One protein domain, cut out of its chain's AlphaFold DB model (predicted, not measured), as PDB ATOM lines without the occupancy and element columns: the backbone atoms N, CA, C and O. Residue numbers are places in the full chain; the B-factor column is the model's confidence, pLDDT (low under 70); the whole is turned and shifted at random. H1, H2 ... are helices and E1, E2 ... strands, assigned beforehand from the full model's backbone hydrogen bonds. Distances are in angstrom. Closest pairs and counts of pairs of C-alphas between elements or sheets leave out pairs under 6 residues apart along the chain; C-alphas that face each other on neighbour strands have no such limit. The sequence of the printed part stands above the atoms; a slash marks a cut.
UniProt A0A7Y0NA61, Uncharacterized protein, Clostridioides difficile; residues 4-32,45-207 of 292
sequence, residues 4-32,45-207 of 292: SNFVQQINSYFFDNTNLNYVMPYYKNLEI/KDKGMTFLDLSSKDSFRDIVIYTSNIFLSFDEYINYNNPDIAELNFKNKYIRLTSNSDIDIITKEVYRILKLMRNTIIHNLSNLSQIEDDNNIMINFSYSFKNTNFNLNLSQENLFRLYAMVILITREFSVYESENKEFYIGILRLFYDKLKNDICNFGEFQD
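Overview. This is residues 4 to 32 and 45 to 207 of the 292 residues of an uncharacterized protein of Clostridioides difficile (UniProt A0A7Y0NA61). Look for a small three-stranded sheet, E1 E2 E5, at one end of a helical body with H4 and H5 at its core; H2 packs on one side of H5 and H6 on the other, and H4 crosses these three steeply. H1 packs on H2, H3 folds back along H4, the hairpin E3 E4 extends the strands beyond the sheet, and residues 25 to 32 and 174 to 180 stick out. The printed part has 192 residues, with named elements in the order H1 H2 H3 H4 E1 E2 E3 E4 E5 H5 H6; both sheets are antiparallel. The class is mostly helix, and the whole is compact, with a radius of gyration of the C-alphas of 17.2 A and spans of 58 by 44 by 30 A.

Arrangement. Begin at E2, residues 136 to 141, the inner strand between E1, residues 128 to 133, and E5, residues 153 to 155. E1 and E2 form a hairpin, with N 131 and O 138 within hydrogen-bond range at 2.8 A; E2 and E5 are antiparallel neighbours, with N 139 and O 154 within hydrogen-bond range at 2.8 A. E2 runs on into E3, residues 143 to 145, at 20 degrees; E3 forms a hairpin with E4, residues 148 to 150, where N 145 and O 148 are 2.9 A apart, and E4 runs on into E5 at 6 degrees. H5, residues 156 to 170, is on the three-stranded sheet, over E5, at a height over the sheet of 10.9 A. The hub is H4, residues 102 to 123, which only grazes this sheet with residues 113 to 121. H4 touches H5 at a steep tilt of 59 degrees, the closest C-alphas being those of Val 110 and Leu 162, 6.8 A apart. It touches H2, residues 59 to 81, at 48 degrees, with Phe 71 and Leu 114 closest, their C-alphas 6.0 A apart. It touches H6, residues 181 to 201, with its residues 102 to 106 alone; the C-alphas of Ile 106 and Tyr 192 are closest, 6.7 A apart. H5 and H6 form a helical hairpin at a shallow tilt of 34.9 degrees, only just short of steep, with the C-alphas of Asn 158 and Leu 195 closest, 5.4 A apart. H3, residues 90 to 96, forms a helical hairpin with H4; their closest C-alphas, of Tyr 94 and Lys 108, are 6.5 A apart. H1, residues 4 to 17, touches H2 with residues 7 to 11 alone, at a shallow tilt of 16 degrees, opposite ways; the C-alphas of Asn 11 and Ser 73 are closest, 7.1 A apart. In the six helices every O i to N i+4 pair is within hydrogen-bond range.

Along the chain. Find C-alpha 128, where E1 begins, at (165.614, 162.357, 173.001); E1 is 16.1 A long and E2 15.9 A. Find C-alpha 4 at (165.179, 142.562, 145.333); from there H1 runs 19.3 A. H2 is 32.3 A long, H4 31.5 A, H5 21.4 A and H6 30.1 A, ending at C-alpha 201, (146.705, 156.689, 176.496).

Size, cuts and confidence. Residues 33 to 44 are not printed, and C-alphas 32 and 45 are 20.8 A apart across this cut. Of the links that are printed whole, H2 to H3 and H5 to H6 are short and the others tight. The mean pLDDT of the printed part is 73.3; look for values under 70 at residues 4 to 32, 45 to 59 and 171 to 180, among others.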
ATOM      1  N   SER A   4     165.816 143.451 144.337       39.56
ATOM      2  CA  SER A   4     165.179 142.562 145.333       39.56
ATOM      3  C   SER A   4     166.199 141.710 146.109       39.56
ATOM      4  O   SER A   4     166.144 141.656 147.335       39.56
ATOM      5  N   ASN A   5     167.209 141.153 145.425       40.53
ATOM      6  CA  ASN A   5     168.318 140.459 146.085       40.53
ATOM      7  C   ASN A   5     169.148 141.418 146.947       40.53
ATOM      8  O   ASN A   5     169.725 140.985 147.929       40.53
ATOM      9  N   PHE A   6     169.215 142.707 146.604       38.94
ATOM     10  CA  PHE A   6     169.980 143.701 147.358       38.94
ATOM     11  C   PHE A   6     169.262 144.141 148.641       38.94
ATOM     12  O   PHE A   6     169.892 144.173 149.689       38.94
ATOM     13  N   VAL A   7     167.949 144.399 148.599       40.31
ATOM     14  CA  VAL A   7     167.152 144.721 149.801       40.31
ATOM     15  C   VAL A   7     167.056 143.512 150.732       40.31
ATOM     16  O   VAL A   7     167.257 143.653 151.935       40.31
ATOM     17  N   GLN A   8     166.856 142.306 150.189       44.94
ATOM     18  CA  GLN A   8     166.920 141.071 150.977       44.94
ATOM     19  C   GLN A   8     168.320 140.829 151.548       44.94
ATOM     20  O   GLN A   8     168.432 140.435 152.703       44.94
ATOM     21  N   GLN A   9     169.390 141.112 150.798       45.56
ATOM     22  CA  GLN A   9     170.760 141.007 151.309       45.56
ATOM     23  C   GLN A   9     171.077 142.063 152.360       45.56
ATOM     24  O   GLN A   9     171.744 141.722 153.322       45.56
ATOM     25  N   ILE A  10     170.606 143.307 152.232       43.75
ATOM     26  CA  ILE A  10     170.786 144.341 153.259       43.75
ATOM     27  C   ILE A  10     169.995 143.986 154.507       43.75
ATOM     28  O   ILE A  10     170.545 144.069 155.596       43.75
ATOM     29  N   ASN A  11     168.742 143.556 154.366       44.88
ATOM     30  CA  ASN A  11     167.920 143.164 155.503       44.88
ATOM     31  C   ASN A  11     168.495 141.910 156.173       44.88
ATOM     32  O   ASN A  11     168.715 141.936 157.375       44.88
ATOM     33  N   SER A  12     168.834 140.856 155.425       44.78
ATOM     34  CA  SER A  12     169.509 139.669 155.974       44.78
ATOM     35  C   SER A  12     170.831 140.066 156.622       44.78
ATOM     36  O   SER A  12     171.013 139.843 157.802       44.78
ATOM     37  N   TYR A  13     171.715 140.784 155.928       42.22
ATOM     38  CA  TYR A  13     173.002 141.200 156.482       42.22
ATOM     39  C   TYR A  13     172.858 142.089 157.723       42.22
ATOM     40  O   TYR A  13     173.594 141.906 158.686       42.22
ATOM     41  N   PHE A  14     171.927 143.039 157.739       43.72
ATOM     42  CA  PHE A  14     171.696 143.900 158.893       43.72
ATOM     43  C   PHE A  14     171.099 143.108 160.058       43.72
ATOM     44  O   PHE A  14     171.630 143.190 161.157       43.72
ATOM     45  N   PHE A  15     170.061 142.297 159.846       46.62
ATOM     46  CA  PHE A  15     169.435 141.504 160.911       46.62
ATOM     47  C   PHE A  15     170.304 140.325 161.385       46.62
ATOM     48  O   PHE A  15     170.227 139.958 162.551       46.62
ATOM     49  N   ASP A  16     171.174 139.783 160.531       44.03
ATOM     50  CA  ASP A  16     172.091 138.686 160.865       44.03
ATOM     51  C   ASP A  16     173.376 139.187 161.558       44.03
ATOM     52  O   ASP A  16     174.006 138.432 162.299       44.03
ATOM     53  N   ASN A  17     173.786 140.447 161.327       35.56
ATOM     54  CA  ASN A  17     175.005 141.036 161.915       35.56
ATOM     55  C   ASN A  17     174.749 142.098 162.990       35.56
ATOM     56  O   ASN A  17     175.678 142.475 163.709       35.56
ATOM     57  N   THR A  18     173.524 142.599 163.129       36.06
ATOM     58  CA  THR A  18     173.126 143.291 164.354       36.06
ATOM     59  C   THR A  18     172.786 142.244 165.398       36.06
ATOM     60  O   THR A  18     172.290 141.167 165.083       36.06
ATOM     61  N   ASN A  19     173.040 142.540 166.672       36.56
ATOM     62  CA  ASN A  19     172.662 141.610 167.726       36.56
ATOM     63  C   ASN A  19     171.140 141.384 167.789       36.56
ATOM     64  O   ASN A  19     170.781 140.490 168.546       36.56
ATOM     65  N   LEU A  20     170.301 142.100 167.005       38.12
ATOM     66  CA  LEU A  20     168.860 141.893 166.773       38.12
ATOM     67  C   LEU A  20     168.552 140.450 166.330       38.12
ATOM     68  O   LEU A  20     168.106 140.174 165.222       38.12
ATOM     69  N   ASN A  21     168.761 139.510 167.241       36.94
ATOM     70  CA  ASN A  21     168.405 138.116 167.128       36.94
ATOM     71  C   ASN A  21     166.885 138.085 167.187       36.94
ATOM     72  O   ASN A  21     166.284 138.050 168.258       36.94
ATOM     73  N   TYR A  22     166.262 138.182 166.029       39.25
ATOM     74  CA  TYR A  22     164.838 138.008 165.880       39.25
ATOM     75  C   TYR A  22     164.574 136.511 165.731       39.25
ATOM     76  O   TYR A  22     164.937 135.901 164.725       39.25
ATOM     77  N   VAL A  23     163.990 135.900 166.759       34.28
ATOM     78  CA  VAL A  23     163.531 134.512 166.694       34.28
ATOM     79  C   VAL A  23     162.010 134.566 166.598       34.28
ATOM     80  O   VAL A  23     161.344 134.886 167.580       34.28
ATOM     81  N   MET A  24     161.478 134.307 165.397       37.09
ATOM     82  CA  MET A  24     160.050 134.026 165.195       37.09
ATOM     83  C   MET A  24     159.612 132.873 166.108       37.09
ATOM     84  O   MET A  24     160.456 132.043 166.467       37.09
ATOM     85  N   PRO A  25     158.316 132.750 166.444       34.09
ATOM     86  CA  PRO A  25     157.802 131.483 166.947       34.09
ATOM     87  C   PRO A  25     158.190 130.373 165.961       34.09
ATOM     88  O   PRO A  25     157.811 130.398 164.798       34.09
ATOM     89  N   TYR A  26     159.015 129.434 166.417       33.69
ATOM     90  CA  TYR A  26     159.424 128.264 165.651       33.69
ATOM     91  C   TYR A  26     158.996 127.016 166.414       33.69
ATOM     92  O   TYR A  26     159.083 126.951 167.643       33.69
ATOM     93  N   TYR A  27     158.547 126.008 165.679       33.38
ATOM     94  CA  TYR A  27     158.156 124.729 166.251       33.38
ATOM     95  C   TYR A  27     159.402 123.945 166.691       33.38
ATOM     96  O   TYR A  27     160.335 123.739 165.912       33.38
ATOM     97  N   LYS A  28     159.439 123.512 167.959       33.31
ATOM     98  CA  LYS A  28     160.499 122.657 168.516       33.31
ATOM     99  C   LYS A  28     159.885 121.365 169.051       33.31
ATOM    100  O   LYS A  28     158.949 121.423 169.839       33.31
ATOM    101  N   ASN A  29     160.460 120.227 168.664       33.56
ATOM    102  CA  ASN A  29     160.072 118.910 169.173       33.56
ATOM    103  C   ASN A  29     160.398 118.781 170.675       33.56
ATOM    104  O   ASN A  29     161.480 119.183 171.123       33.56
ATOM    105  N   LEU A  30     159.475 118.204 171.434       40.09
ATOM    106  CA  LEU A  30     159.585 117.802 172.830       40.09
ATOM    107  C   LEU A  30     159.845 116.290 172.898       40.09
ATOM    108  O   LEU A  30     159.288 115.495 172.145       40.09
ATOM    109  N   GLU A  31     160.665 115.877 173.861       40.16
ATOM    110  CA  GLU A  31     160.713 114.483 174.300       40.16
ATOM    111  C   GLU A  31     159.914 114.355 175.602       40.16
ATOM    112  O   GLU A  31     160.109 115.121 176.550       40.16
ATOM    113  N   ILE A  32     158.990 113.394 175.637       44.81
ATOM    114  CA  ILE A  32     158.233 113.017 176.835       44.81
ATOM    115  C   ILE A  32     159.039 111.933 177.559       44.81
ATOM    116  O   ILE A  32     159.390 110.929 176.937       44.81
ATOM    117  N   LYS A  45     167.922 129.329 172.444       30.81
ATOM    118  CA  LYS A  45     168.942 130.369 172.489       30.81
ATOM    119  C   LYS A  45     168.124 131.641 172.641       30.81
ATOM    120  O   LYS A  45     167.777 132.294 171.668       30.81
ATOM    121  N   ASP A  46     167.808 131.933 173.895       30.78
ATOM    122  CA  ASP A  46     167.301 133.175 174.437       30.78
ATOM    123  C   ASP A  46     168.429 134.211 174.331       30.78
ATOM    124  O   ASP A  46     168.922 134.793 175.284       30.78
ATOM    125  N   LYS A  47     168.985 134.307 173.124       34.56
ATOM    126  CA  LYS A  47     169.609 135.513 172.623       34.56
ATOM    127  C   LYS A  47     168.573 136.325 171.850       34.56
ATOM    128  O   LYS A  47     168.888 137.426 171.424       34.56
ATOM    129  N   GLY A  48     167.375 135.758 171.660       31.98
ATOM    130  CA  GLY A  48     166.261 136.296 170.907       31.98
ATOM    131  C   GLY A  48     165.625 137.488 171.607       31.98
ATOM    132  O   GLY A  48     164.671 137.334 172.355       31.98
ATOM    133  N   MET A  49     166.136 138.674 171.310       43.84
ATOM    134  CA  MET A  49     165.516 139.962 171.613       43.84
ATOM    135  C   MET A  49     165.651 140.554 173.028       43.84
ATOM    136  O   MET A  49     164.733 141.194 173.533       43.84
ATOM    137  N   THR A  50     166.835 140.478 173.631       40.03
ATOM    138  CA  THR A  50     167.257 141.426 174.684       40.03
ATOM    139  C   THR A  50     167.917 142.636 174.012       40.03
ATOM    140  O   THR A  50     169.130 142.620 173.834       40.03
ATOM    141  N   PHE A  51     167.157 143.646 173.553       44.62
ATOM    142  CA  PHE A  51     167.774 144.731 172.750       44.62
ATOM    143  C   PHE A  51     167.803 146.139 173.285       44.62
ATOM    144  O   PHE A  51     168.612 146.914 172.791       44.62
ATOM    145  N   LEU A  52     167.024 146.485 174.292       46.25
ATOM    146  CA  LEU A  52     167.027 147.857 174.778       46.25
ATOM    147  C   LEU A  52     166.923 147.824 176.285       46.25
ATOM    148  O   LEU A  52     165.843 147.991 176.813       46.25
ATOM    149  N   ASP A  53     168.015 147.573 177.000       47.69
ATOM    150  CA  ASP A  53     168.010 147.912 178.419       47.69
ATOM    151  C   ASP A  53     168.100 149.440 178.552       47.69
ATOM    152  O   ASP A  53     169.192 150.018 178.586       47.69
ATOM    153  N   LEU A  54     166.932 150.095 178.576       50.00
ATOM    154  CA  LEU A  54     166.817 151.546 178.722       50.00
ATOM    155  C   LEU A  54     167.299 152.046 180.088       50.00
ATOM    156  O   LEU A  54     167.442 153.250 180.266       50.00
ATOM    157  N   SER A  55     167.592 151.156 181.045       50.44
ATOM    158  CA  SER A  55     168.173 151.563 182.329       50.44
ATOM    159  C   SER A  55     169.614 152.079 182.197       50.44
ATOM    160  O   SER A  55     170.132 152.731 183.107       50.44
ATOM    161  N   SER A  56     170.267 151.833 181.055       51.91
ATOM    162  CA  SER A  56     171.623 152.297 180.769       51.91
ATOM    163  C   SER A  56     171.636 153.536 179.864       51.91
ATOM    164  O   SER A  56     170.877 153.636 178.902       51.91
ATOM    165  N   LYS A  57     172.557 154.481 180.111       50.72
ATOM    166  CA  LYS A  57     172.754 155.669 179.248       50.72
ATOM    167  C   LYS A  57     173.203 155.328 177.819       50.72
ATOM    168  O   LYS A  57     173.014 156.147 176.921       50.72
ATOM    169  N   ASP A  58     173.774 154.143 177.605       55.16
ATOM    170  CA  ASP A  58     174.183 153.659 176.281       55.16
ATOM    171  C   ASP A  58     172.980 153.274 175.395       55.16
ATOM    172  O   ASP A  58     173.100 153.252 174.168       55.16
ATOM    173  N   SER A  59     171.792 153.092 175.985       64.56
ATOM    174  CA  SER A  59     170.561 152.729 175.272       64.56
ATOM    175  C   SER A  59     170.102 153.758 174.233       64.56
ATOM    176  O   SER A  59     169.562 153.386 173.194       64.56
ATOM    177  N   PHE A  60     170.366 155.052 174.441       72.00
ATOM    178  CA  PHE A  60     169.989 156.096 173.481       72.00
ATOM    179  C   PHE A  60     170.739 155.995 172.161       72.00
ATOM    180  O   PHE A  60     170.165 156.221 171.095       72.00
ATOM    181  N   ARG A  61     172.021 155.625 172.219       71.06
ATOM    182  CA  ARG A  61     172.817 155.389 171.017       71.06
ATOM    183  C   ARG A  61     172.229 154.234 170.211       71.06
ATOM    184  O   ARG A  61     172.132 154.339 168.989       71.06
ATOM    185  N   ASP A  62     171.803 153.181 170.896       71.94
ATOM    186  CA  ASP A  62     171.170 152.025 170.273       71.94
ATOM    187  C   ASP A  62     169.814 152.391 169.662       71.94
ATOM    188  O   ASP A  62     169.579 152.076 168.498       71.94
ATOM    189  N   ILE A  63     168.965 153.154 170.364       77.50
ATOM    190  CA  ILE A  63     167.702 153.682 169.810       77.50
ATOM    191  C   ILE A  63     167.964 154.446 168.513       77.50
ATOM    192  O   ILE A  63     167.279 154.220 167.516       77.50
ATOM    193  N   VAL A  64     168.965 155.328 168.509       80.25
ATOM    194  CA  VAL A  64     169.320 156.156 167.352       80.25
ATOM    195  C   VAL A  64     169.750 155.296 166.168       80.25
ATOM    196  O   VAL A  64     169.247 155.482 165.055       80.25
ATOM    197  N   ILE A  65     170.659 154.345 166.399       74.62
ATOM    198  CA  ILE A  65     171.169 153.446 165.359       74.62
ATOM    199  C   ILE A  65     170.038 152.560 164.830       74.62
ATOM    200  O   ILE A  65     169.845 152.492 163.615       74.62
ATOM    201  N   TYR A  66     169.269 151.915 165.708       77.38
ATOM    202  CA  TYR A  66     168.192 151.016 165.304       77.38
ATOM    203  C   TYR A  66     167.079 151.756 164.571       77.38
ATOM    204  O   TYR A  66     166.750 151.359 163.457       77.38
ATOM    205  N   THR A  67     166.571 152.868 165.113       84.19
ATOM    206  CA  THR A  67     165.519 153.659 164.452       84.19
ATOM    207  C   THR A  67     165.962 154.092 163.057       84.19
ATOM    208  O   THR A  67     165.204 153.958 162.102       84.19
ATOM    209  N   SER A  68     167.194 154.598 162.922       82.44
ATOM    210  CA  SER A  68     167.688 155.120 161.644       82.44
ATOM    211  C   SER A  68     167.794 154.031 160.580       82.44
ATOM    212  O   SER A  68     167.374 154.247 159.444       82.44
ATOM    213  N   ASN A  69     168.323 152.858 160.941       77.75
ATOM    214  CA  ASN A  69     168.458 151.740 160.008       77.75
ATOM    215  C   ASN A  69     167.106 151.101 159.678       77.75
ATOM    216  O   ASN A  69     166.822 150.859 158.511       77.75
ATOM    217  N   ILE A  70     166.248 150.889 160.681       82.12
ATOM    218  CA  ILE A  70     164.901 150.339 160.485       82.12
ATOM    219  C   ILE A  70     164.076 151.262 159.590       82.12
ATOM    220  O   ILE A  70     163.445 150.785 158.651       82.12
ATOM    221  N   PHE A  71     164.121 152.578 159.822       88.62
ATOM    222  CA  PHE A  71     163.452 153.542 158.952       88.62
ATOM    223  C   PHE A  71     163.990 153.483 157.520       88.62
ATOM    224  O   PHE A  71     163.194 153.472 156.590       88.62
ATOM    225  N   LEU A  72     165.313 153.424 157.326       85.31
ATOM    226  CA  LEU A  72     165.911 153.352 155.991       85.31
ATOM    227  C   LEU A  72     165.483 152.079 155.245       85.31
ATOM    228  O   LEU A  72     165.035 152.165 154.104       85.31
ATOM    229  N   SER A  73     165.579 150.919 155.898       80.94
ATOM    230  CA  SER A  73     165.126 149.641 155.338       80.94
ATOM    231  C   SER A  73     163.637 149.667 155.000       80.94
ATOM    232  O   SER A  73     163.229 149.141 153.966       80.94
ATOM    233  N   PHE A  74     162.821 150.286 155.855       88.44
ATOM    234  CA  PHE A  74     161.383 150.355 155.637       88.44
ATOM    235  C   PHE A  74     160.995 151.351 154.541       88.44
ATOM    236  O   PHE A  74     160.137 151.034 153.725       88.44
ATOM    237  N   ASP A  75     161.650 152.514 154.456       91.62
ATOM    238  CA  ASP A  75     161.443 153.466 153.358       91.62
ATOM    239  C   ASP A  75     161.792 152.829 152.009       91.62
ATOM    240  O   ASP A  75     161.025 152.961 151.056       91.62
ATOM    241  N   GLU A  76     162.889 152.073 151.940       87.25
ATOM    242  CA  GLU A  76     163.260 151.351 150.724       87.25
ATOM    243  C   GLU A  76     162.252 150.248 150.377       87.25
ATOM    244  O   GLU A  76     161.871 150.111 149.215       87.25
ATOM    245  N   TYR A  77     161.743 149.512 151.371       88.12
ATOM    246  CA  TYR A  77     160.654 148.553 151.169       88.12
ATOM    247  C   TYR A  77     159.387 149.223 150.608       88.12
ATOM    248  O   TYR A  77     158.771 148.694 149.677       88.12
ATOM    249  N   ILE A  78     159.013 150.396 151.129       92.50
ATOM    250  CA  ILE A  78     157.875 151.181 150.632       92.50
ATOM    251  C   ILE A  78     158.110 151.625 149.185       92.50
ATOM    252  O   ILE A  78     157.209 151.478 148.358       92.50
ATOM    253  N   ASN A  79     159.310 152.120 148.865       90.69
ATOM    254  CA  ASN A  79     159.684 152.557 147.514       90.69
ATOM    255  C   ASN A  79     159.644 151.402 146.517       90.69
ATOM    256  O   ASN A  79     159.120 151.551 145.415       90.69
ATOM    257  N   TYR A  80     160.171 150.247 146.921       87.38
ATOM    258  CA  TYR A  80     160.207 149.048 146.099       87.38
ATOM    259  C   TYR A  80     158.799 148.543 145.762       87.38
ATOM    260  O   TYR A  80     158.504 148.277 144.598       87.38
ATOM    261  N   ASN A  81     157.917 148.466 146.763       87.44
ATOM    262  CA  ASN A  81     156.546 147.981 146.585       87.44
ATOM    263  C   ASN A  81     155.602 149.018 145.961       87.44
ATOM    264  O   ASN A  81     154.515 148.664 145.510       87.44
ATOM    265  N   ASN A  82     156.008 150.289 145.905       91.50
ATOM    266  CA  ASN A  82     155.216 151.366 145.318       91.50
ATOM    267  C   ASN A  82     156.093 152.272 144.424       91.50
ATOM    268  O   ASN A  82     156.327 153.438 144.765       91.50
ATOM    269  N   PRO A  83     156.570 151.782 143.258       91.62
ATOM    270  CA  PRO A  83     157.501 152.533 142.408       91.62
ATOM    271  C   PRO A  83     156.976 153.913 141.983       91.62
ATOM    272  O   PRO A  83     157.734 154.878 141.935       91.62
ATOM    273  N   ASP A  84     155.663 154.032 141.763       94.06
ATOM    274  CA  ASP A  84     154.998 155.270 141.327       94.06
ATOM    275  C   ASP A  84     155.042 156.407 142.365       94.06
ATOM    276  O   ASP A  84     154.744 157.563 142.046       94.06
ATOM    277  N   ILE A  85     155.375 156.098 143.624       92.69
ATOM    278  CA  ILE A  85     155.475 157.085 144.710       92.69
ATOM    279  C   ILE A  85     156.888 157.195 145.293       92.69
ATOM    280  O   ILE A  85     157.096 158.015 146.185       92.69
ATOM    281  N   ALA A  86     157.863 156.429 144.790       90.62
ATOM    282  CA  ALA A  86     159.209 156.344 145.362       90.62
ATOM    283  C   ALA A  86     159.936 157.703 145.425       90.62
ATOM    284  O   ALA A  86     160.601 158.010 146.414       90.62
ATOM    285  N   GLU A  87     159.753 158.553 144.409       90.44
ATOM    286  CA  GLU A  87     160.385 159.881 144.319       90.44
ATOM    287  C   GLU A  87     159.636 160.983 145.091       90.44
ATOM    288  O   GLU A  87     160.078 162.134 145.148       90.44
ATOM    289  N   LEU A  88     158.478 160.672 145.682       93.00
ATOM    290  CA  LEU A  88     157.694 161.657 146.417       93.00
ATOM    291  C   LEU A  88     158.307 161.938 147.792       93.00
ATOM    292  O   LEU A  88     158.976 161.108 148.396       93.00
ATOM    293  N   ASN A  89     158.033 163.120 148.342       91.06
ATOM    294  CA  ASN A  89     158.340 163.367 149.750       91.06
ATOM    295  C   ASN A  89     157.461 162.491 150.664       91.06
ATOM    296  O   ASN A  89     156.399 162.019 150.256       91.06
ATOM    297  N   PHE A  90     157.878 162.342 151.924       91.19
ATOM    298  CA  PHE A  90     157.195 161.508 152.916       91.19
ATOM    299  C   PHE A  90     155.676 161.741 152.987       91.19
ATOM    300  O   PHE A  90     154.906 160.791 152.900       91.19
ATOM    301  N   LYS A  91     155.234 163.002 153.110       90.81
ATOM    302  CA  LYS A  91     153.807 163.337 153.251       90.81
ATOM    303  C   LYS A  91     153.006 162.869 152.034       90.81
ATOM    304  O   LYS A  91     151.941 162.278 152.180       90.81
ATOM    305  N   ASN A  92     153.549 163.077 150.839       92.44
ATOM    306  CA  ASN A  92     152.922 162.640 149.597       92.44
ATOM    307  C   ASN A  92     152.946 161.112 149.428       92.44
ATOM    308  O   ASN A  92     151.967 160.567 148.918       92.44
ATOM    309  N   LYS A  93     154.009 160.421 149.874       94.50
ATOM    310  CA  LYS A  93     154.035 158.950 149.951       94.50
ATOM    311  C   LYS A  93     152.925 158.451 150.869       94.50
ATOM    312  O   LYS A  93     152.067 157.699 150.426       94.50
ATOM    313  N   TYR A  94     152.887 158.943 152.108       93.81
ATOM    314  CA  TYR A  94     151.899 158.557 153.114       93.81
ATOM    315  C   TYR A  94     150.458 158.735 152.611       93.81
ATOM    316  O   TYR A  94     149.665 157.802 152.683       93.81
ATOM    317  N   ILE A  95     150.123 159.887 152.017       92.56
ATOM    318  CA  ILE A  95     148.776 160.135 151.471       92.56
ATOM    319  C   ILE A  95     148.397 159.110 150.391       92.56
ATOM    320  O   ILE A  95     147.239 158.704 150.326       92.56
ATOM    321  N   ARG A  96     149.356 158.684 149.559       93.88
ATOM    322  CA  ARG A  96     149.119 157.765 148.437       93.88
ATOM    323  C   ARG A  96     149.215 156.281 148.790       93.88
ATOM    324  O   ARG A  96     148.728 155.474 148.005       93.88
ATOM    325  N   LEU A  97     149.812 155.920 149.927       94.56
ATOM    326  CA  LEU A  97     149.788 154.542 150.418       94.56
ATOM    327  C   LEU A  97     148.340 154.085 150.609       94.56
ATOM    328  O   LEU A  97     147.520 154.827 151.169       94.56
ATOM    329  N   THR A  98     148.038 152.873 150.142       92.94
ATOM    330  CA  THR A  98     146.712 152.271 150.271       92.94
ATOM    331  C   THR A  98     146.367 152.010 151.733       92.94
ATOM    332  O   THR A  98     147.212 152.049 152.626       92.94
ATOM    333  N   SER A  99     145.085 151.780 151.978       94.12
ATOM    334  CA  SER A  99     144.545 151.433 153.291       94.12
ATOM    335  C   SER A  99     143.380 150.457 153.119       94.12
ATOM    336  O   SER A  99     142.329 150.619 153.733       94.12
ATOM    337  N   ASN A 100     143.533 149.500 152.195       94.44
ATOM    338  CA  ASN A 100     142.468 148.574 151.796       94.44
ATOM    339  C   ASN A 100     142.439 147.304 152.660       94.44
ATOM    340  O   ASN A 100     141.484 146.534 152.589       94.44
ATOM    341  N   SER A 101     143.494 147.066 153.439       93.88
ATOM    342  CA  SER A 101     143.649 145.918 154.327       93.88
ATOM    343  C   SER A 101     144.273 146.347 155.654       93.88
ATOM    344  O   SER A 101     144.909 147.399 155.722       93.88
ATOM    345  N   ASP A 102     144.153 145.522 156.695       95.44
ATOM    346  CA  ASP A 102     144.824 145.800 157.972       95.44
ATOM    347  C   ASP A 102     146.343 145.896 157.807       95.44
ATOM    348  O   ASP A 102     146.967 146.747 158.427       95.44
ATOM    349  N   ILE A 103     146.948 145.085 156.930       93.19
ATOM    350  CA  ILE A 103     148.389 145.175 156.653       93.19
ATOM    351  C   ILE A 103     148.722 146.539 156.043       93.19
ATOM    352  O   ILE A 103     149.698 147.157 156.460       93.19
ATOM    353  N   ASP A 104     147.920 147.018 155.087       94.31
ATOM    354  CA  ASP A 104     148.126 148.321 154.446       94.31
ATOM    355  C   ASP A 104     148.068 149.445 155.490       94.31
ATOM    356  O   ASP A 104     148.947 150.304 155.539       94.31
ATOM    357  N   ILE A 105     147.051 149.405 156.358       96.62
ATOM    358  CA  ILE A 105     146.838 150.387 157.425       96.62
ATOM    359  C   ILE A 105     148.008 150.365 158.413       96.62
ATOM    360  O   ILE A 105     148.613 151.406 158.670       96.62
ATOM    361  N   ILE A 106     148.381 149.186 158.918       96.62
ATOM    362  CA  ILE A 106     149.498 149.025 159.859       96.62
ATOM    363  C   ILE A 106     150.800 149.514 159.217       96.62
ATOM    364  O   ILE A 106     151.532 150.282 159.832       96.62
ATOM    365  N   THR A 107     151.068 149.141 157.965       95.25
ATOM    366  CA  THR A 107     152.251 149.579 157.205       95.25
ATOM    367  C   THR A 107     152.322 151.101 157.117       95.25
ATOM    368  O   THR A 107     153.358 151.705 157.408       95.25
ATOM    369  N   LYS A 108     151.203 151.730 156.753       95.19
ATOM    370  CA  LYS A 108     151.073 153.178 156.597       95.19
ATOM    371  C   LYS A 108     151.285 153.927 157.916       95.19
ATOM    372  O   LYS A 108     152.053 154.891 157.951       95.19
ATOM    373  N   GLU A 109     150.684 153.462 159.007       95.62
ATOM    374  CA  GLU A 109     150.809 154.096 160.324       95.62
ATOM    375  C   GLU A 109     152.177 153.843 160.980       95.62
ATOM    376  O   GLU A 109     152.760 154.758 161.561       95.62
ATOM    377  N   VAL A 110     152.768 152.655 160.811       95.75
ATOM    378  CA  VAL A 110     154.152 152.374 161.238       95.75
ATOM    379  C   VAL A 110     155.139 153.299 160.520       95.75
ATOM    380  O   VAL A 110     156.049 153.842 161.150       95.75
ATOM    381  N   TYR A 111     154.938 153.553 159.223       95.56
ATOM    382  CA  TYR A 111     155.779 154.471 158.447       95.56
ATOM    383  C   TYR A 111     155.678 155.920 158.963       95.56
ATOM    384  O   TYR A 111     156.699 156.602 159.096       95.56
ATOM    385  N   ARG A 112     154.467 156.367 159.331       94.06
ATOM    386  CA  ARG A 112     154.192 157.662 159.990       94.06
ATOM    387  C   ARG A 112     154.958 157.823 161.299       94.06
ATOM    388  O   ARG A 112     155.689 158.803 161.459       94.06
ATOM    389  N   ILE A 113     154.858 156.834 162.183       94.50
ATOM    390  CA  ILE A 113     155.526 156.835 163.492       94.50
ATOM    391  C   ILE A 113     157.052 156.865 163.322       94.50
ATOM    392  O   ILE A 113     157.730 157.712 163.910       94.50
ATOM    393  N   LEU A 114     157.610 156.009 162.459       94.00
ATOM    394  CA  LEU A 114     159.060 155.948 162.244       94.00
ATOM    395  C   LEU A 114     159.626 157.238 161.640       94.00
ATOM    396  O   LEU A 114     160.726 157.647 162.018       94.00
ATOM    397  N   LYS A 115     158.895 157.915 160.741       93.12
ATOM    398  CA  LYS A 115     159.317 159.229 160.225       93.12
ATOM    399  C   LYS A 115     159.426 160.258 161.332       93.12
ATOM    400  O   LYS A 115     160.385 161.031 161.331       93.12
ATOM    401  N   LEU A 116     158.463 160.290 162.252       91.94
ATOM    402  CA  LEU A 116     158.503 161.204 163.389       91.94
ATOM    403  C   LEU A 116     159.757 160.935 164.223       91.94
ATOM    404  O   LEU A 116     160.570 161.844 164.391       91.94
ATOM    405  N   MET A 117     159.980 159.683 164.629       91.50
ATOM    406  CA  MET A 117     161.154 159.305 165.420       91.50
ATOM    407  C   MET A 117     162.474 159.650 164.714       91.50
ATOM    408  O   MET A 117     163.360 160.266 165.308       91.50
ATOM    409  N   ARG A 118     162.603 159.307 163.424       90.75
ATOM    410  CA  ARG A 118     163.793 159.604 162.612       90.75
ATOM    411  C   ARG A 118     164.040 161.105 162.490       90.75
ATOM    412  O   ARG A 118     165.187 161.545 162.556       90.75
ATOM    413  N   ASN A 119     162.988 161.900 162.309       89.56
ATOM    414  CA  ASN A 119     163.117 163.351 162.248       89.56
ATOM    415  C   ASN A 119     163.549 163.939 163.590       89.56
ATOM    416  O   ASN A 119     164.426 164.801 163.588       89.56
ATOM    417  N   THR A 120     163.023 163.445 164.713       88.69
ATOM    418  CA  THR A 120     163.497 163.850 166.043       88.69
ATOM    419  C   THR A 120     164.990 163.571 166.200       88.69
ATOM    420  O   THR A 120     165.746 164.472 166.553       88.69
ATOM    421  N   ILE A 121     165.436 162.360 165.853       87.25
ATOM    422  CA  ILE A 121     166.847 161.951 165.948       87.25
ATOM    423  C   ILE A 121     167.768 162.876 165.138       87.25
ATOM    424  O   ILE A 121     168.845 163.242 165.605       87.25
ATOM    425  N   ILE A 122     167.357 163.265 163.928       82.62
ATOM    426  CA  ILE A 122     168.191 164.063 163.018       82.62
ATOM    427  C   ILE A 122     168.167 165.547 163.350       82.62
ATOM    428  O   ILE A 122     169.196 166.213 163.249       82.62
ATOM    429  N   HIS A 123     167.001 166.082 163.701       74.50
ATOM    430  CA  HIS A 123     166.860 167.505 163.969       74.50
ATOM    431  C   HIS A 123     167.281 167.871 165.384       74.50
ATOM    432  O   HIS A 123     167.733 168.997 165.591       74.50
ATOM    433  N   ASN A 124     167.125 166.965 166.352       69.44
ATOM    434  CA  ASN A 124     167.373 167.297 167.743       69.44
ATOM    435  C   ASN A 124     167.651 166.062 168.615       69.44
ATOM    436  O   ASN A 124     166.849 165.695 169.468       69.44
ATOM    437  N   LEU A 125     168.828 165.445 168.444       69.06
ATOM    438  CA  LEU A 125     169.278 164.322 169.282       69.06
ATOM    439  C   LEU A 125     169.220 164.646 170.791       69.06
ATOM    440  O   LEU A 125     168.970 163.761 171.599       69.06
ATOM    441  N   SER A 126     169.419 165.916 171.168       64.62
ATOM    442  CA  SER A 126     169.309 166.399 172.552       64.62
ATOM    443  C   SER A 126     167.891 166.395 173.130       64.62
ATOM    444  O   SER A 126     167.757 166.492 174.345       64.62
ATOM    445  N   ASN A 127     166.854 166.278 172.296       66.06
ATOM    446  CA  ASN A 127     165.458 166.169 172.735       66.06
ATOM    447  C   ASN A 127     165.008 164.724 172.966       66.06
ATOM    448  O   ASN A 127     163.887 164.499 173.411       66.06
ATOM    449  N   LEU A 128     165.857 163.745 172.650       73.12
ATOM    450  CA  LEU A 128     165.614 162.357 173.001       73.12
ATOM    451  C   LEU A 128     165.754 162.258 174.533       73.12
ATOM    452  O   LEU A 128     166.867 162.292 175.061       73.12
ATOM    453  N   SER A 129     164.634 162.192 175.251       74.88
ATOM    454  CA  SER A 129     164.627 162.160 176.718       74.88
ATOM    455  C   SER A 129     163.847 160.978 177.262       74.88
ATOM    456  O   SER A 129     162.870 160.527 176.666       74.88
ATOM    457  N   GLN A 130     164.261 160.516 178.436       76.94
ATOM    458  CA  GLN A 130     163.519 159.535 179.207       76.94
ATOM    459  C   GLN A 130     162.510 160.248 180.106       76.94
ATOM    460  O   GLN A 130     162.881 161.168 180.836       76.94
ATOM    461  N   ILE A 131     161.253 159.825 180.045       75.00
ATOM    462  CA  ILE A 131     160.194 160.240 180.964       75.00
ATOM    463  C   ILE A 131     159.911 159.047 181.876       75.00
ATOM    464  O   ILE A 131     159.726 157.930 181.394       75.00
ATOM    465  N   GLU A 132     159.908 159.278 183.184       71.50
ATOM    466  CA  GLU A 132     159.495 158.281 184.172       71.50
ATOM    467  C   GLU A 132     158.076 158.612 184.641       71.50
ATOM    468  O   GLU A 132     157.839 159.709 185.145       71.50
ATOM    469  N   ASP A 133     157.149 157.668 184.471       62.78
ATOM    470  CA  ASP A 133     155.765 157.772 184.947       62.78
ATOM    471  C   ASP A 133     155.367 156.481 185.673       62.78
ATOM    472  O   ASP A 133     155.352 155.410 185.067       62.78
ATOM    473  N   ASP A 134     155.112 156.550 186.982       57.19
ATOM    474  CA  ASP A 134     154.602 155.444 187.813       57.19
ATOM    475  C   ASP A 134     155.282 154.063 187.603       57.19
ATOM    476  O   ASP A 134     154.639 153.009 187.624       57.19
ATOM    477  N   ASN A 135     156.620 154.052 187.487       59.56
ATOM    478  CA  ASN A 135     157.505 152.899 187.193       59.56
ATOM    479  C   ASN A 135     157.606 152.472 185.718       59.56
ATOM    480  O   ASN A 135     158.244 151.458 185.423       59.56
ATOM    481  N   ASN A 136     157.039 153.238 184.791       66.06
ATOM    482  CA  ASN A 136     157.223 153.047 183.361       66.06
ATOM    483  C   ASN A 136     158.258 154.031 182.823       66.06
ATOM    484  O   ASN A 136     158.196 155.238 183.055       66.06
ATOM    485  N   ILE A 137     159.214 153.484 182.081       74.50
ATOM    486  CA  ILE A 137     160.220 154.247 181.355       74.50
ATOM    487  C   ILE A 137     159.699 154.475 179.935       74.50
ATOM    488  O   ILE A 137     159.535 153.523 179.164       74.50
ATOM    489  N   MET A 138     159.460 155.739 179.591       82.62
ATOM    490  CA  MET A 138     159.070 156.174 178.254       82.62
ATOM    491  C   MET A 138     160.185 156.970 177.585       82.62
ATOM    492  O   MET A 138     160.967 157.662 178.236       82.62
ATOM    493  N   ILE A 139     160.234 156.893 176.263       84.62
ATOM    494  CA  ILE A 139     161.119 157.678 175.415       84.62
ATOM    495  C   ILE A 139     160.276 158.747 174.733       84.62
ATOM    496  O   ILE A 139     159.325 158.424 174.020       84.62
ATOM    497  N   ASN A 140     160.649 160.007 174.930       87.75
ATOM    498  CA  ASN A 140     160.048 161.133 174.234       87.75
ATOM    499  C   ASN A 140     160.783 161.405 172.919       87.75
ATOM    500  O   ASN A 140     162.007 161.558 172.885       87.75
ATOM    501  N   PHE A 141     160.009 161.505 171.843       88.38
ATOM    502  CA  PHE A 141     160.460 161.919 170.528       88.38
ATOM    503  C   PHE A 141     159.801 163.251 170.151       88.38
ATOM    504  O   PHE A 141     158.810 163.263 169.423       88.38
ATOM    505  N   SER A 142     160.374 164.379 170.581       88.06
ATOM    506  CA  SER A 142     159.822 165.709 170.287       88.06
ATOM    507  C   SER A 142     160.755 166.641 169.510       88.06
ATOM    508  O   SER A 142     161.962 166.733 169.749       88.06
ATOM    509  N   TYR A 143     160.184 167.402 168.575       87.31
ATOM    510  CA  TYR A 143     160.866 168.513 167.906       87.31
ATOM    511  C   TYR A 143     159.859 169.530 167.361       87.31
ATOM    512  O   TYR A 143     158.695 169.218 167.133       87.31
ATOM    513  N   SER A 144     160.316 170.754 167.098       86.00
ATOM    514  CA  SER A 144     159.500 171.787 166.454       86.00
ATOM    515  C   SER A 144     160.068 172.120 165.081       86.00
ATOM    516  O   SER A 144     161.269 172.350 164.930       86.00
ATOM    517  N   PHE A 145     159.209 172.189 164.068       84.81
ATOM    518  CA  PHE A 145     159.599 172.582 162.718       84.81
ATOM    519  C   PHE A 145     158.492 173.396 162.050       84.81
ATOM    520  O   PHE A 145     157.338 172.981 162.026       84.81
ATOM    521  N   LYS A 146     158.841 174.565 161.492       82.25
ATOM    522  CA  LYS A 146     157.913 175.464 160.772       82.25
ATOM    523  C   LYS A 146     156.569 175.673 161.503       82.25
ATOM    524  O   LYS A 146     155.509 175.520 160.906       82.25
ATOM    525  N   ASN A 147     156.629 176.024 162.791       82.25
ATOM    526  CA  ASN A 147     155.475 176.249 163.682       82.25
ATOM    527  C   ASN A 147     154.592 175.017 163.957       82.25
ATOM    528  O   ASN A 147     153.517 175.162 164.527       82.25
ATOM    529  N   THR A 148     155.034 173.821 163.572       83.12
ATOM    530  CA  THR A 148     154.401 172.554 163.953       83.12
ATOM    531  C   THR A 148     155.232 171.915 165.055       83.12
ATOM    532  O   THR A 148     156.458 171.820 164.927       83.12
ATOM    533  N   ASN A 149     154.575 171.502 166.135       85.94
ATOM    534  CA  ASN A 149     155.191 170.688 167.172       85.94
ATOM    535  C   ASN A 149     154.939 169.227 166.838       85.94
ATOM    536  O   ASN A 149     153.818 168.846 166.518       85.94
ATOM    537  N   PHE A 150     156.001 168.442 166.888       88.12
ATOM    538  CA  PHE A 150     155.952 167.007 166.715       88.12
ATOM    539  C   PHE A 150     156.241 166.366 168.053       88.12
ATOM    540  O   PHE A 150     157.190 166.775 168.730       88.12
ATOM    541  N   ASN A 151     155.438 165.378 168.417       89.00
ATOM    542  CA  ASN A 151     155.596 164.678 169.676       89.00
ATOM    543  C   ASN A 151     155.149 163.224 169.551       89.00
ATOM    544  O   ASN A 151     154.259 162.905 168.758       89.00
ATOM    545  N   LEU A 152     155.814 162.365 170.316       90.12
ATOM    546  CA  LEU A 152     155.510 160.951 170.451       90.12
ATOM    547  C   LEU A 152     156.209 160.427 171.705       90.12
ATOM    548  O   LEU A 152     157.435 160.477 171.793       90.12
ATOM    549  N   ASN A 153     155.439 159.854 172.623       88.50
ATOM    550  CA  ASN A 153     155.968 159.078 173.739       88.50
ATOM    551  C   ASN A 153     155.795 157.592 173.439       88.50
ATOM    552  O   ASN A 153     154.723 157.175 173.005       88.50
ATOM    553  N   LEU A 154     156.847 156.802 173.654       87.69
ATOM    554  CA  LEU A 154     156.795 155.348 173.515       87.69
ATOM    555  C   LEU A 154     157.449 154.665 174.705       87.69
ATOM    556  O   LEU A 154     158.585 154.981 175.064       87.69
ATOM    557  N   SER A 155     156.778 153.657 175.254       85.00
ATOM    558  CA  SER A 155     157.442 152.705 176.140       85.00
ATOM    559  C   SER A 155     158.490 151.879 175.380       85.00
ATOM    560  O   SER A 155     158.418 151.685 174.161       85.00
ATOM    561  N   GLN A 156     159.457 151.325 176.112       78.94
ATOM    562  CA  GLN A 156     160.430 150.373 175.563       78.94
ATOM    563  C   GLN A 156     159.762 149.205 174.822       78.94
ATOM    564  O   GLN A 156     160.228 148.753 173.775       78.94
ATOM    565  N   GLU A 157     158.671 148.706 175.391       80.12
ATOM    566  CA  GLU A 157     157.946 147.552 174.882       80.12
ATOM    567  C   GLU A 157     157.267 147.866 173.543       80.12
ATOM    568  O   GLU A 157     157.257 147.042 172.630       80.12
ATOM    569  N   ASN A 158     156.761 149.088 173.376       86.19
ATOM    570  CA  ASN A 158     156.151 149.514 172.121       86.19
ATOM    571  C   ASN A 158     157.163 149.936 171.067       86.19
ATOM    572  O   ASN A 158     156.929 149.689 169.885       86.19
ATOM    573  N   LEU A 159     158.323 150.453 171.473       84.94
ATOM    574  CA  LEU A 159     159.455 150.603 170.564       84.94
ATOM    575  C   LEU A 159     159.871 149.245 169.979       84.94
ATOM    576  O   LEU A 159     160.078 149.109 168.773       84.94
ATOM    577  N   PHE A 160     159.915 148.217 170.826       80.50
ATOM    578  CA  PHE A 160     160.140 146.843 170.397       80.50
ATOM    579  C   PHE A 160     159.057 146.354 169.423       80.50
ATOM    580  O   PHE A 160     159.391 145.841 168.353       80.50
ATOM    581  N   ARG A 161     157.770 146.537 169.751       85.88
ATOM    582  CA  ARG A 161     156.658 146.123 168.876       85.88
ATOM    583  C   ARG A 161     156.714 146.824 167.524       85.88
ATOM    584  O   ARG A 161     156.525 146.170 166.504       85.88
ATOM    585  N   LEU A 162     157.035 148.118 167.502       90.38
ATOM    586  CA  LEU A 162     157.205 148.895 166.277       90.38
ATOM    587  C   LEU A 162     158.274 148.276 165.369       90.38
ATOM    588  O   LEU A 162     158.024 148.032 164.190       90.38
ATOM    589  N   TYR A 163     159.447 147.966 165.920       85.00
ATOM    590  CA  TYR A 163     160.531 147.336 165.166       85.00
ATOM    591  C   TYR A 163     160.172 145.927 164.692       85.00
ATOM    592  O   TYR A 163     160.450 145.574 163.545       85.00
ATOM    593  N   ALA A 164     159.513 145.136 165.540       81.50
ATOM    594  CA  ALA A 164     159.045 143.805 165.173       81.50
ATOM    595  C   ALA A 164     158.024 143.857 164.025       81.50
ATOM    596  O   ALA A 164     158.128 143.065 163.092       81.50
ATOM    597  N   MET A 165     157.096 144.823 164.034       88.94
ATOM    598  CA  MET A 165     156.152 145.027 162.930       88.94
ATOM    599  C   MET A 165     156.862 145.350 161.615       88.94
ATOM    600  O   MET A 165     156.498 144.784 160.591       88.94
ATOM    601  N   VAL A 166     157.910 146.183 161.618       86.88
ATOM    602  CA  VAL A 166     158.697 146.442 160.396       86.88
ATOM    603  C   VAL A 166     159.336 145.163 159.867       86.88
ATOM    604  O   VAL A 166     159.266 144.893 158.670       86.88
ATOM    605  N   ILE A 167     159.949 144.360 160.738       78.81
ATOM    606  CA  ILE A 167     160.573 143.089 160.339       78.81
ATOM    607  C   ILE A 167     159.525 142.151 159.744       78.81
ATOM    608  O   ILE A 167     159.752 141.563 158.686       78.81
ATOM    609  N   LEU A 168     158.369 142.048 160.400       77.75
ATOM    610  CA  LEU A 168     157.234 141.279 159.918       77.75
ATOM    611  C   LEU A 168     156.807 141.767 158.523       77.75
ATOM    612  O   LEU A 168     156.679 140.959 157.609       77.75
ATOM    613  N   ILE A 169     156.604 143.068 158.315       84.81
ATOM    614  CA  ILE A 169     156.141 143.632 157.029       84.81
ATOM    615  C   ILE A 169     157.171 143.429 155.917       84.81
ATOM    616  O   ILE A 169     156.837 142.978 154.823       84.81
ATOM    617  N   THR A 170     158.439 143.711 156.205       75.94
ATOM    618  CA  THR A 170     159.510 143.722 155.199       75.94
ATOM    619  C   THR A 170     159.991 142.344 154.774       75.94
ATOM    620  O   THR A 170     160.553 142.221 153.687       75.94
ATOM    621  N   ARG A 171     159.813 141.309 155.603       68.50
ATOM    622  CA  ARG A 171     160.303 139.969 155.263       68.50
ATOM    623  C   ARG A 171     159.534 139.281 154.138       68.50
ATOM    624  O   ARG A 171     160.069 138.305 153.638       68.50
ATOM    625  N   GLU A 172     158.392 139.828 153.709       55.72
ATOM    626  CA  GLU A 172     157.454 139.249 152.734       55.72
ATOM    627  C   GLU A 172     157.044 137.799 153.071       55.72
ATOM    628  O   GLU A 172     157.845 136.914 153.357       55.72
ATOM    629  N   PHE A 173     155.742 137.522 153.019       49.28
ATOM    630  CA  PHE A 173     155.153 136.221 153.372       49.28
ATOM    631  C   PHE A 173     155.793 135.006 152.671       49.28
ATOM    632  O   PHE A 173     155.690 133.886 153.157       49.28
ATOM    633  N   SER A 174     156.462 135.218 151.535       39.06
ATOM    634  CA  SER A 174     157.051 134.176 150.693       39.06
ATOM    635  C   SER A 174     158.284 133.480 151.274       39.06
ATOM    636  O   SER A 174     158.709 132.477 150.712       39.06
ATOM    637  N   VAL A 175     158.896 133.981 152.353       36.53
ATOM    638  CA  VAL A 175     160.068 133.311 152.962       36.53
ATOM    639  C   VAL A 175     159.664 132.054 153.750       36.53
ATOM    640  O   VAL A 175     160.498 131.182 153.989       36.53
ATOM    641  N   TYR A 176     158.380 131.916 154.086       46.16
ATOM    642  CA  TYR A 176     157.829 130.779 154.815       46.16
ATOM    643  C   TYR A 176     156.695 130.159 153.995       46.16
ATOM    644  O   TYR A 176     155.521 130.342 154.302       46.16
ATOM    645  N   GLU A 177     157.043 129.436 152.924       41.12
ATOM    646  CA  GLU A 177     156.085 128.769 152.019       41.12
ATOM    647  C   GLU A 177     155.053 127.885 152.756       41.12
ATOM    648  O   GLU A 177     153.965 127.646 152.233       41.12
ATOM    649  N   SER A 178     155.348 127.474 153.996       47.41
ATOM    650  CA  SER A 178     154.477 126.667 154.854       47.41
ATOM    651  C   SER A 178     153.607 127.438 155.857       47.41
ATOM    652  O   SER A 178     152.758 126.829 156.512       47.41
ATOM    653  N   GLU A 179     153.794 128.751 156.026       55.03
ATOM    654  CA  GLU A 179     153.098 129.530 157.060       55.03
ATOM    655  C   GLU A 179     151.838 130.221 156.529       55.03
ATOM    656  O   GLU A 179     151.802 130.844 155.467       55.03
ATOM    657  N   ASN A 180     150.757 130.099 157.297       66.69
ATOM    658  CA  ASN A 180     149.470 130.665 156.941       66.69
ATOM    659  C   ASN A 180     149.442 132.179 157.218       66.69
ATOM    660  O   ASN A 180     149.754 132.623 158.325       66.69
ATOM    661  N   LYS A 181     149.012 132.971 156.224       76.19
ATOM    662  CA  LYS A 181     148.923 134.443 156.288       76.19
ATOM    663  C   LYS A 181     148.178 134.946 157.532       76.19
ATOM    664  O   LYS A 181     148.515 136.007 158.055       76.19
ATOM    665  N   GLU A 182     147.191 134.197 158.015       82.81
ATOM    666  CA  GLU A 182     146.374 134.587 159.166       82.81
ATOM    667  C   GLU A 182     147.166 134.649 160.476       82.81
ATOM    668  O   GLU A 182     146.917 135.540 161.289       82.81
ATOM    669  N   PHE A 183     148.173 133.785 160.664       79.75
ATOM    670  CA  PHE A 183     149.024 133.831 161.859       79.75
ATOM    671  C   PHE A 183     149.753 135.163 161.965       79.75
ATOM    672  O   PHE A 183     149.727 135.865 162.976       79.75
ATOM    673  N   TYR A 184     150.375 135.523 160.856       79.81
ATOM    674  CA  TYR A 184     151.126 136.746 160.727       79.81
ATOM    675  C   TYR A 184     150.252 137.986 160.945       79.81
ATOM    676  O   TYR A 184     150.610 138.868 161.729       79.81
ATOM    677  N   ILE A 185     149.100 138.058 160.265       87.00
ATOM    678  CA  ILE A 185     148.219 139.226 160.377       87.00
ATOM    679  C   ILE A 185     147.691 139.324 161.807       87.00
ATOM    680  O   ILE A 185     147.655 140.419 162.363       87.00
ATOM    681  N   GLY A 186     147.342 138.196 162.433       90.00
ATOM    682  CA  GLY A 186     146.895 138.163 163.822       90.00
ATOM    683  C   GLY A 186     147.918 138.740 164.804       90.00
ATOM    684  O   GLY A 186     147.542 139.505 165.695       90.00
ATOM    685  N   ILE A 187     149.208 138.440 164.620       86.94
ATOM    686  CA  ILE A 187     150.291 139.004 165.444       86.94
ATOM    687  C   ILE A 187     150.474 140.502 165.158       86.94
ATOM    688  O   ILE A 187     150.587 141.295 166.095       86.94
ATOM    689  N   LEU A 188     150.460 140.914 163.884       90.69
ATOM    690  CA  LEU A 188     150.545 142.331 163.515       90.69
ATOM    691  C   LEU A 188     149.415 143.154 164.138       90.69
ATOM    692  O   LEU A 188     149.678 144.220 164.687       90.69
ATOM    693  N   ARG A 189     148.175 142.653 164.089       95.56
ATOM    694  CA  ARG A 189     147.008 143.301 164.707       95.56
ATOM    695  C   ARG A 189     147.215 143.484 166.206       95.56
ATOM    696  O   ARG A 189     147.012 144.584 166.709       95.56
ATOM    697  N   LEU A 190     147.686 142.447 166.908       93.88
ATOM    698  CA  LEU A 190     147.976 142.536 168.342       93.88
ATOM    699  C   LEU A 190     149.036 143.605 168.644       93.88
ATOM    700  O   LEU A 190     148.874 144.401 169.568       93.88
ATOM    701  N   PHE A 191     150.138 143.618 167.889       92.50
ATOM    702  CA  PHE A 191     151.208 144.597 168.085       92.50
ATOM    703  C   PHE A 191     150.750 146.015 167.788       92.50
ATOM    704  O   PHE A 191     151.081 146.926 168.548       92.50
ATOM    705  N   TYR A 192     149.971 146.189 166.726       96.69
ATOM    706  CA  TYR A 192     149.424 147.476 166.351       96.69
ATOM    707  C   TYR A 192     148.435 147.999 167.394       96.69
ATOM    708  O   TYR A 192     148.581 149.139 167.823       96.69
ATOM    709  N   ASP A 193     147.509 147.168 167.879       95.50
ATOM    710  CA  ASP A 193     146.560 147.555 168.929       95.50
ATOM    711  C   ASP A 193     147.288 147.966 170.215       95.50
ATOM    712  O   ASP A 193     146.970 148.995 170.809       95.50
ATOM    713  N   LYS A 194     148.306 147.202 170.640       92.31
ATOM    714  CA  LYS A 194     149.114 147.543 171.824       92.31
ATOM    715  C   LYS A 194     149.866 148.867 171.640       92.31
ATOM    716  O   LYS A 194     149.812 149.710 172.532       92.31
ATOM    717  N   LEU A 195     150.503 149.072 170.483       92.88
ATOM    718  CA  LEU A 195     151.197 150.319 170.148       92.88
ATOM    719  C   LEU A 195     150.231 151.509 170.114       92.88
ATOM    720  O   LEU A 195     150.498 152.546 170.713       92.88
ATOM    721  N   LYS A 196     149.101 151.361 169.423       93.31
ATOM    722  CA  LYS A 196     148.098 152.413 169.272       93.31
ATOM    723  C   LYS A 196     147.480 152.795 170.610       93.31
ATOM    724  O   LYS A 196     147.356 153.986 170.885       93.31
ATOM    725  N   ASN A 197     147.126 151.816 171.441       90.31
ATOM    726  CA  ASN A 197     146.567 152.066 172.768       90.31
ATOM    727  C   ASN A 197     147.548 152.831 173.659       90.31
ATOM    728  O   ASN A 197     147.141 153.774 174.324       90.31
ATOM    729  N   ASP A 198     148.832 152.473 173.641       86.56
ATOM    730  CA  ASP A 198     149.878 153.213 174.355       86.56
ATOM    731  C   ASP A 198     149.937 154.668 173.882       86.56
ATOM    732  O   ASP A 198     149.759 155.592 174.671       86.56
ATOM    733  N   ILE A 199     150.056 154.875 172.570       87.81
ATOM    734  CA  ILE A 199     150.118 156.211 171.976       87.81
ATOM    735  C   ILE A 199     148.879 157.053 172.335       87.81
ATOM    736  O   ILE A 199     149.012 158.235 172.655       87.81
ATOM    737  N   CYS A 200     147.683 156.458 172.320       82.06
ATOM    738  CA  CYS A 200     146.440 157.149 172.678       82.06
ATOM    739  C   CYS A 200     146.352 157.461 174.179       82.06
ATOM    740  O   CYS A 200     145.898 158.541 174.550       82.06
ATOM    741  N   ASN A 201     146.788 156.539 175.041       75.69
ATOM    742  CA  ASN A 201     146.705 156.689 176.496       75.69
ATOM    743  C   ASN A 201     147.721 157.701 177.042       75.69
ATOM    744  O   ASN A 201     147.410 158.410 177.996       75.69
ATOM    745  N   PHE A 202     148.903 157.800 176.426       69.00
ATOM    746  CA  PHE A 202     149.962 158.734 176.831       69.00
ATOM    747  C   PHE A 202     149.901 160.091 176.103       69.00
ATOM    748  O   PHE A 202     150.773 160.937 176.290       69.00
ATOM    749  N   GLY A 203     148.841 160.324 175.319       55.09
ATOM    750  CA  GLY A 203     148.277 161.652 175.043       55.09
ATOM    751  C   GLY A 203     149.060 162.592 174.124       55.09
ATOM    752  O   GLY A 203     148.661 163.743 173.971       55.09
ATOM    753  N   GLU A 204     150.150 162.148 173.500       66.00
ATOM    754  CA  GLU A 204     151.098 163.064 172.858       66.00
ATOM    755  C   GLU A 204     151.549 162.612 171.465       66.00
ATOM    756  O   GLU A 204     152.728 162.697 171.140       66.00
ATOM    757  N   PHE A 205     150.630 162.149 170.613       83.56
ATOM    758  CA  PHE A 205     150.936 161.980 169.191       83.56
ATOM    759  C   PHE A 205     150.532 163.214 168.401       83.56
ATOM    760  O   PHE A 205     149.351 163.452 168.151       83.56
ATOM    761  N   GLN A 206     151.531 163.997 168.008       85.31
ATOM    762  CA  GLN A 206     151.337 165.193 167.202       85.31
ATOM    763  C   GLN A 206     152.294 165.166 166.017       85.31
ATOM    764  O   GLN A 206     153.501 164.983 166.191       85.31
ATOM    765  N   ASP A 207     151.771 165.364 164.809       83.75
ATOM    766  CA  ASP A 207     152.580 165.493 163.603       83.75
ATOM    767  C   ASP A 207     151.957 166.437 162.554       83.75
ATOM    768  O   ASP A 207     151.119 167.277 162.866       83.75
TER     769      ASP A 207